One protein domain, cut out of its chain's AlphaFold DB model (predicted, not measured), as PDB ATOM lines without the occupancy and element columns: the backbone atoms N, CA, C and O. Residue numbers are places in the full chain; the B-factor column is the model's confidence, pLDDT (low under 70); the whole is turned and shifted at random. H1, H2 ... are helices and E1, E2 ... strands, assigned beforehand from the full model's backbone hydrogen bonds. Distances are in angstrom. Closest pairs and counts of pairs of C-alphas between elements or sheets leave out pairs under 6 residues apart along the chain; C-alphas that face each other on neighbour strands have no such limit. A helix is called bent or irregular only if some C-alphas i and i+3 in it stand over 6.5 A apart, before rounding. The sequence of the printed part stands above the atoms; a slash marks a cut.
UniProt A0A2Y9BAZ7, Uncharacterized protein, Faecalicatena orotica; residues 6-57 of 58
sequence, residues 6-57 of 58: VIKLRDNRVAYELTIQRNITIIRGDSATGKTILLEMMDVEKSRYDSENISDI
ATOM      1  N   VAL A   6      48.978 -25.982  16.477       92.25
ATOM      2  CA  VAL A   6      48.969 -24.772  15.652       92.25
ATOM      3  C   VAL A   6      48.255 -23.677  16.430       92.25
ATOM      4  O   VAL A   6      47.098 -23.840  16.802       92.25
ATOM      5  N   ILE A   7      48.955 -22.577  16.678       91.38
ATOM      6  CA  ILE A   7      48.442 -21.380  17.338       91.38
ATOM      7  C   ILE A   7      48.255 -20.319  16.261       91.38
ATOM      8  O   ILE A   7      49.190 -20.025  15.515       91.38
ATOM      9  N   LYS A   8      47.049 -19.755  16.186       94.19
ATOM     10  CA  LYS A   8      46.701 -18.667  15.271       94.19
ATOM     11  C   LYS A   8      46.196 -17.492  16.090       94.19
ATOM     12  O   LYS A   8      45.160 -17.606  16.733       94.19
ATOM     13  N   LEU A   9      46.926 -16.386  16.059       93.19
ATOM     14  CA  LEU A   9      46.548 -15.138  16.719       93.19
ATOM     15  C   LEU A   9      46.403 -14.076  15.647       93.19
ATOM     16  O   LEU A   9      47.264 -13.948  14.780       93.19
ATOM     17  N   ARG A  10      45.305 -13.333  15.678       92.94
ATOM     18  CA  ARG A  10      45.053 -12.277  14.704       92.94
ATOM     19  C   ARG A  10      44.337 -11.114  15.353       92.94
ATOM     20  O   ARG A  10      43.444 -11.311  16.173       92.94
ATOM     21  N   ASP A  11      44.696  -9.925  14.917       88.44
ATOM     22  CA  ASP A  11      43.865  -8.739  15.027       88.44
ATOM     23  C   ASP A  11      43.672  -8.138  13.623       88.44
ATOM     24  O   ASP A  11      43.932  -8.786  12.605       88.44
ATOM     25  N   ASN A  12      43.193  -6.899  13.553       90.12
ATOM     26  CA  ASN A  12      42.957  -6.216  12.281       90.12
ATOM     27  C   ASN A  12      44.243  -5.756  11.567       90.12
ATOM     28  O   ASN A  12      44.165  -5.279  10.437       90.12
ATOM     29  N   ARG A  13      45.409  -5.827  12.215       89.38
ATOM     30  CA  ARG A  13      46.684  -5.270  11.731       89.38
ATOM     31  C   ARG A  13      47.757  -6.336  11.531       89.38
ATOM     32  O   ARG A  13      48.593  -6.187  10.643       89.38
ATOM     33  N   VAL A  14      47.758  -7.381  12.349       90.56
ATOM     34  CA  VAL A  14      48.805  -8.393  12.440       90.56
ATOM     35  C   VAL A  14      48.181  -9.775  12.621       90.56
ATOM     36  O   VAL A  14      47.230  -9.971  13.378       90.56
ATOM     37  N   ALA A  15      48.755 -10.756  11.931       92.56
ATOM     38  CA  ALA A  15      48.426 -12.163  12.090       92.56
ATOM     39  C   ALA A  15      49.701 -12.972  12.347       92.56
ATOM     40  O   ALA A  15      50.693 -12.833  11.632       92.56
ATOM     41  N   TYR A  16      49.649 -13.843  13.350       93.38
ATOM     42  CA  TYR A  16      50.696 -14.791  13.700       93.38
ATOM     43  C   TYR A  16      50.169 -16.218  13.580       93.38
ATOM     44  O   TYR A  16      49.125 -16.559  14.138       93.38
ATOM     45  N   GLU A  17      50.930 -17.074  12.900       94.38
ATOM     46  CA  GLU A  17      50.705 -18.518  12.864       94.38
ATOM     47  C   GLU A  17      51.974 -19.236  13.322       94.38
ATOM     48  O   GLU A  17      53.044 -19.100  12.727       94.38
ATOM     49  N   LEU A  18      51.862 -19.984  14.418       92.56
ATOM     50  CA  LEU A  18      52.981 -20.653  15.073       92.56
ATOM     51  C   LEU A  18      52.653 -22.122  15.254       92.56
ATOM     52  O   LEU A  18      51.565 -22.491  15.687       92.56
ATOM     53  N   THR A  19      53.623 -22.978  14.966       93.38
ATOM     54  CA  THR A  19      53.520 -24.397  15.279       93.38
ATOM     55  C   THR A  19      54.425 -24.737  16.460       93.38
ATOM     56  O   THR A  19      55.646 -24.641  16.347       93.38
ATOM     57  N   ILE A  20      53.844 -25.246  17.547       92.81
ATOM     58  CA  ILE A  20      54.577 -25.798  18.690       92.81
ATOM     59  C   ILE A  20      54.627 -27.327  18.584       92.81
ATOM     60  O   ILE A  20      53.601 -28.001  18.522       92.81
ATOM     61  N   GLN A  21      55.842 -27.878  18.571       90.94
ATOM     62  CA  GLN A  21      56.105 -29.329  18.521       90.94
ATOM     63  C   GLN A  21      56.948 -29.821  19.706       90.94
ATOM     64  O   GLN A  21      57.323 -30.989  19.773       90.94
ATOM     65  N   ARG A  22      57.308 -28.916  20.619       90.12
ATOM     66  CA  ARG A  22      58.242 -29.152  21.721       90.12
ATOM     67  C   ARG A  22      57.845 -28.309  22.927       90.12
ATOM     68  O   ARG A  22      57.244 -27.255  22.762       90.12
ATOM     69  N   ASN A  23      58.221 -28.763  24.120       87.19
ATOM     70  CA  ASN A  23      57.862 -28.088  25.371       87.19
ATOM     71  C   ASN A  23      58.508 -26.695  25.508       87.19
ATOM     72  O   ASN A  23      57.942 -25.833  26.162       87.19
ATOM     73  N   ILE A  24      59.680 -26.469  24.895       90.38
ATOM     74  CA  ILE A  24      60.375 -25.174  24.899       90.38
ATOM     75  C   ILE A  24      60.530 -24.701  23.456       90.38
ATOM     76  O   ILE A  24      61.217 -25.348  22.664       90.38
ATOM     77  N   THR A  25      59.912 -23.569  23.124       90.44
ATOM     78  CA  THR A  25      59.981 -22.943  21.797       90.44
ATOM     79  C   THR A  25      60.666 -21.586  21.915       90.44
ATOM     80  O   THR A  25      60.281 -20.776  22.749       90.44
ATOM     81  N   ILE A  26      61.685 -21.339  21.088       92.06
ATOM     82  CA  ILE A  26      62.428 -20.074  21.077       92.06
ATOM     83  C   ILE A  26      61.987 -19.260  19.864       92.06
ATOM     84  O   ILE A  26      62.146 -19.709  18.727       92.06
ATOM     85  N   ILE A  27      61.484 -18.052  20.107       91.62
ATOM     86  CA  ILE A  27      61.113 -17.092  19.063       91.62
ATOM     87  C   ILE A  27      62.247 -16.072  18.933       91.62
ATOM     88  O   ILE A  27      62.608 -15.409  19.904       91.62
ATOM     89  N   ARG A  28      62.833 -15.962  17.737       93.19
ATOM     90  CA  ARG A  28      63.973 -15.076  17.447       93.19
ATOM     91  C   ARG A  28      63.612 -14.063  16.369       93.19
ATOM     92  O   ARG A  28      62.772 -14.333  15.521       93.19
ATOM     93  N   GLY A  29      64.278 -12.918  16.410       93.69
ATOM     94  CA  GLY A  29      64.143 -11.825  15.451       93.69
ATOM     95  C   GLY A  29      64.752 -10.552  16.026       93.69
ATOM     96  O   GLY A  29      64.979 -10.485  17.241       93.69
ATOM     97  N   ASP A  30      64.970  -9.549  15.188       95.25
ATOM     98  CA  ASP A  30      65.539  -8.261  15.596       95.25
ATOM     99  C   ASP A  30      64.628  -7.501  16.565       95.25
ATOM    100  O   ASP A  30      63.464  -7.855  16.782       95.25
ATOM    101  N   SER A  31      65.142  -6.468  17.229       94.00
ATOM    102  CA  SER A  31      64.300  -5.629  18.085       94.00
ATOM    103  C   SER A  31      63.102  -5.070  17.298       94.00
ATOM    104  O   SER A  31      63.161  -4.879  16.088       94.00
ATOM    105  N   ALA A  32      61.978  -4.871  17.992       90.12
ATOM    106  CA  ALA A  32      60.735  -4.343  17.417       90.12
ATOM    107  C   ALA A  32      60.067  -5.174  16.294       90.12
ATOM    108  O   ALA A  32      59.076  -4.731  15.725       90.12
ATOM    109  N   THR A  33      60.487  -6.418  16.030       92.38
ATOM    110  CA  THR A  33      59.839  -7.297  15.027       92.38
ATOM    111  C   THR A  33      58.532  -7.956  15.501       92.38
ATOM    112  O   THR A  33      58.168  -9.025  15.017       92.38
ATOM    113  N   GLY A  34      57.859  -7.397  16.511       90.19
ATOM    114  CA  GLY A  34      56.575  -7.922  16.994       90.19
ATOM    115  C   GLY A  34      56.647  -9.096  17.979       90.19
ATOM    116  O   GLY A  34      55.609  -9.615  18.369       90.19
ATOM    117  N   LYS A  35      57.835  -9.493  18.462       94.94
ATOM    118  CA  LYS A  35      57.961 -10.540  19.504       94.94
ATOM    119  C   LYS A  35      57.188 -10.199  20.783       94.94
ATOM    120  O   LYS A  35      56.522 -11.062  21.334       94.94
ATOM    121  N   THR A  36      57.276  -8.948  21.236       94.75
ATOM    122  CA  THR A  36      56.528  -8.469  22.408       94.75
ATOM    123  C   THR A  36      55.029  -8.421  22.121       94.75
ATOM    124  O   THR A  36      54.253  -8.937  22.910       94.75
ATOM    125  N   ILE A  37      54.629  -7.922  20.944       94.81
ATOM    126  CA  ILE A  37      53.219  -7.879  20.514       94.81
ATOM    127  C   ILE A  37      52.601  -9.279  20.482       94.81
ATOM    128  O   ILE A  37      51.472  -9.469  20.914       94.81
ATOM    129  N   LEU A  38      53.344 -10.282  20.012       93.50
ATOM    130  CA  LEU A  38      52.889 -11.668  20.030       93.50
ATOM    131  C   LEU A  38      52.555 -12.151  21.452       93.50
ATOM    132  O   LEU A  38      51.540 -12.821  21.633       93.50
ATOM    133  N   LEU A  39      53.397 -11.826  22.439       92.62
ATOM    134  CA  LEU A  39      53.158 -12.186  23.841       92.62
ATOM    135  C   LEU A  39      51.933 -11.452  24.398       92.62
ATOM    136  O   LEU A  39      51.064 -12.088  24.982       92.62
ATOM    137  N   GLU A  40      51.806 -10.152  24.129       94.25
ATOM    138  CA  GLU A  40      50.641  -9.357  24.544       94.25
ATOM    139  C   GLU A  40      49.330  -9.922  23.970       94.25
ATOM    140  O   GLU A  40      48.330 -10.038  24.680       94.25
ATOM    141  N   MET A  41      49.329 -10.337  22.699       93.81
ATOM    142  CA  MET A  41      48.164 -10.978  22.079       93.81
ATOM    143  C   MET A  41      47.813 -12.319  22.739       93.81
ATOM    144  O   MET A  41      46.632 -12.642  22.863       93.81
ATOM    145  N   MET A  42      48.812 -13.096  23.173       93.12
ATOM    146  CA  MET A  42      48.582 -14.340  23.920       93.12
ATOM    147  C   MET A  42      47.958 -14.072  25.293       93.12
ATOM    148  O   MET A  42      47.038 -14.790  25.680       93.12
ATOM    149  N   ASP A  43      48.416 -13.043  26.007       94.12
ATOM    150  CA  ASP A  43      47.909 -12.697  27.342       94.12
ATOM    151  C   ASP A  43      46.448 -12.228  27.305       94.12
ATOM    152  O   ASP A  43      45.644 -12.593  28.170       94.12
ATOM    153  N   VAL A  44      46.072 -11.470  26.269       92.00
ATOM    154  CA  VAL A  44      44.675 -11.070  26.040       92.00
ATOM    155  C   VAL A  44      43.793 -12.293  25.801       92.00
ATOM    156  O   VAL A  44      42.734 -12.417  26.418       92.00
ATOM    157  N   GLU A  45      44.224 -13.212  24.936       90.75
ATOM    158  CA  GLU A  45      43.435 -14.404  24.614       90.75
ATOM    159  C   GLU A  45      43.331 -15.364  25.802       90.75
ATOM    160  O   GLU A  45      42.264 -15.919  26.066       90.75
ATOM    161  N   LYS A  46      44.404 -15.492  26.589       90.62
ATOM    162  CA  LYS A  46      44.378 -16.218  27.860       90.62
ATOM    163  C   LYS A  46      43.351 -15.621  28.823       90.62
ATOM    164  O   LYS A  46      42.572 -16.365  29.409       90.62
ATOM    165  N   SER A  47      43.336 -14.298  28.970       91.50
ATOM    166  CA  SER A  47      42.402 -13.613  29.872       91.50
ATOM    167  C   SER A  47      40.943 -13.819  29.449       91.50
ATOM    168  O   SER A  47      40.077 -14.008  30.301       91.50
ATOM    169  N   ARG A  48      40.670 -13.834  28.136       90.12
ATOM    170  CA  ARG A  48      39.340 -14.153  27.590       90.12
ATOM    171  C   ARG A  48      38.926 -15.582  27.901       90.12
ATOM    172  O   ARG A  48      37.848 -15.781  28.452       90.12
ATOM    173  N   TYR A  49      39.799 -16.546  27.617       87.56
ATOM    174  CA  TYR A  49      39.550 -17.950  27.934       87.56
ATOM    175  C   TYR A  49      39.245 -18.133  29.425       87.56
ATOM    176  O   TYR A  49      38.243 -18.752  29.776       87.56
ATOM    177  N   ASP A  50      40.065 -17.549  30.301       88.94
ATOM    178  CA  ASP A  50      39.858 -17.636  31.747       88.94
ATOM    179  C   ASP A  50      38.493 -17.031  32.147       88.94
ATOM    180  O   ASP A  50      37.797 -17.608  32.978       88.94
ATOM    181  N   SER A  51      38.053 -15.932  31.520       85.69
ATOM    182  CA  SER A  51      36.735 -15.335  31.793       85.69
ATOM    183  C   SER A  51      35.542 -16.162  31.290       85.69
ATOM    184  O   SER A  51      34.557 -16.291  32.013       85.69
ATOM    185  N   GLU A  52      35.634 -16.759  30.098       83.31
ATOM    186  CA  GLU A  52      34.564 -17.579  29.504       83.31
ATOM    187  C   GLU A  52      34.371 -18.903  30.256       83.31
ATOM    188  O   GLU A  52      33.248 -19.365  30.441       83.31
ATOM    189  N   ASN A  53      35.452 -19.497  30.765       75.75
ATOM    190  CA  ASN A  53      35.371 -20.763  31.497       75.75
ATOM    191  C   ASN A  53      34.937 -20.584  32.965       75.75
ATOM    192  O   ASN A  53      34.543 -21.554  33.606       75.75
ATOM    193  N   ILE A  54      34.984 -19.362  33.510       63.38
ATOM    194  CA  ILE A  54      34.393 -19.059  34.825       63.38
ATOM    195  C   ILE A  54      32.862 -18.969  34.723       63.38
ATOM    196  O   ILE A  54      32.180 -19.362  35.668       63.38
ATOM    197  N   SER A  55      32.307 -18.522  33.587       59.19
ATOM    198  CA  SER A  55      30.848 -18.498  33.374       59.19
ATOM    199  C   SER A  55      30.193 -19.880  33.303       59.19
ATOM    200  O   SER A  55      29.002 -19.971  33.560       59.19
ATOM    201  N   ASP A  56      30.948 -20.945  33.020       55.25
ATOM    202  CA  ASP A  56      30.416 -22.316  32.969       55.25
ATOM    203  C   ASP A  56      30.372 -23.011  34.348       55.25
ATOM    204  O   ASP A  56      29.919 -24.152  34.461       55.25
ATOM    205  N   ILE A  57      30.866 -22.351  35.406       54.75
ATOM    206  CA  ILE A  57      30.961 -22.903  36.772       54.75
ATOM    207  C   ILE A  57      29.915 -22.289  37.731       54.75
ATOM    208  O   ILE A  57      29.711 -22.823  38.824       54.75
TER     209      ILE A  57
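AT A GLANCE: This is residues 6 to 57 of the 58 residues of an uncharacterized protein of Faecalicatena orotica (UniProt A0A2Y9BAZ7). A long helix, H1, is crossed by a small two-stranded hairpin, E1 and E2, which packs over residues 38 to 45 of the helix; residues 46 to 57 stick out at one end and the loop residues 28 to 33 at the other. A long link, residues 21 to 34, runs from the hairpin round to the beginning of H1. The printed part has 52 residues, with two named strands and then one named helix along the chain; the sheet has the order E1 - E2 and is antiparallel, and the class is mixed, helices and strands. The whole is loose, with a radius of gyration of the C-alphas of 13.2 A, and spans 43 by 28 by 15 A, only just flat.

IN THESE COORDINATES: The printed part begins with E1, residues 6 to 10, whose first C-alpha, that of Val 6, is at (48.969, -24.772, 15.652). E1 measures 13.1 A from first to last C-alpha. After four residues comes E2, residues 15 to 20, 16.3 A long and the longest strand by residues. Residues 21 to 34 hold no named element. H1, residues 35 to 55, measures 31.5 A, from C-alpha 35 at (57.961, -10.540, 19.504) to C-alpha 55 at (30.848, -18.498, 33.374). H1 is not bent.

HOW THE PARTS SIT: E1 and E2 form a hairpin, antiparallel, with 163 degrees between their N-to-C directions. The C-alphas of Arg 10 and Ala 15, which face each other, are 4.3 A apart. N 7 and O 18, at 2.8 A, and N 16 and O 9, also at 2.8 A, are within hydrogen-bond range. The closest C-alphas of E1 and H1 are those of Leu 9 and Met 41, 7.0 A apart, and the centres of the two elements are 11.9 A apart. The closest C-alphas of E2 and H1 are those of Tyr 16 and Leu 38, 7.4 A apart, with 15.1 A between centres. In the backbone of H1, 16 of 17 O i to N i+4 pairs are within hydrogen-bond range.

THE WHOLE: The two C-alphas farthest apart are those of Asp 30 and Ile 57, at 43.1 A. Without the stretches that stand free, residues 28 to 33 and residues 46 to 57, of which 46 to 55 belong to H1, the body has 34 residues and spans 29 by 17 by 16 A. The link from E1 to E2 is tight, and the link from E2 to H1 is long, with 14 residues. The printed part has no cut. The mean pLDDT of the printed part of this predicted model is 88.8, and residues 54 to 57 are under 70.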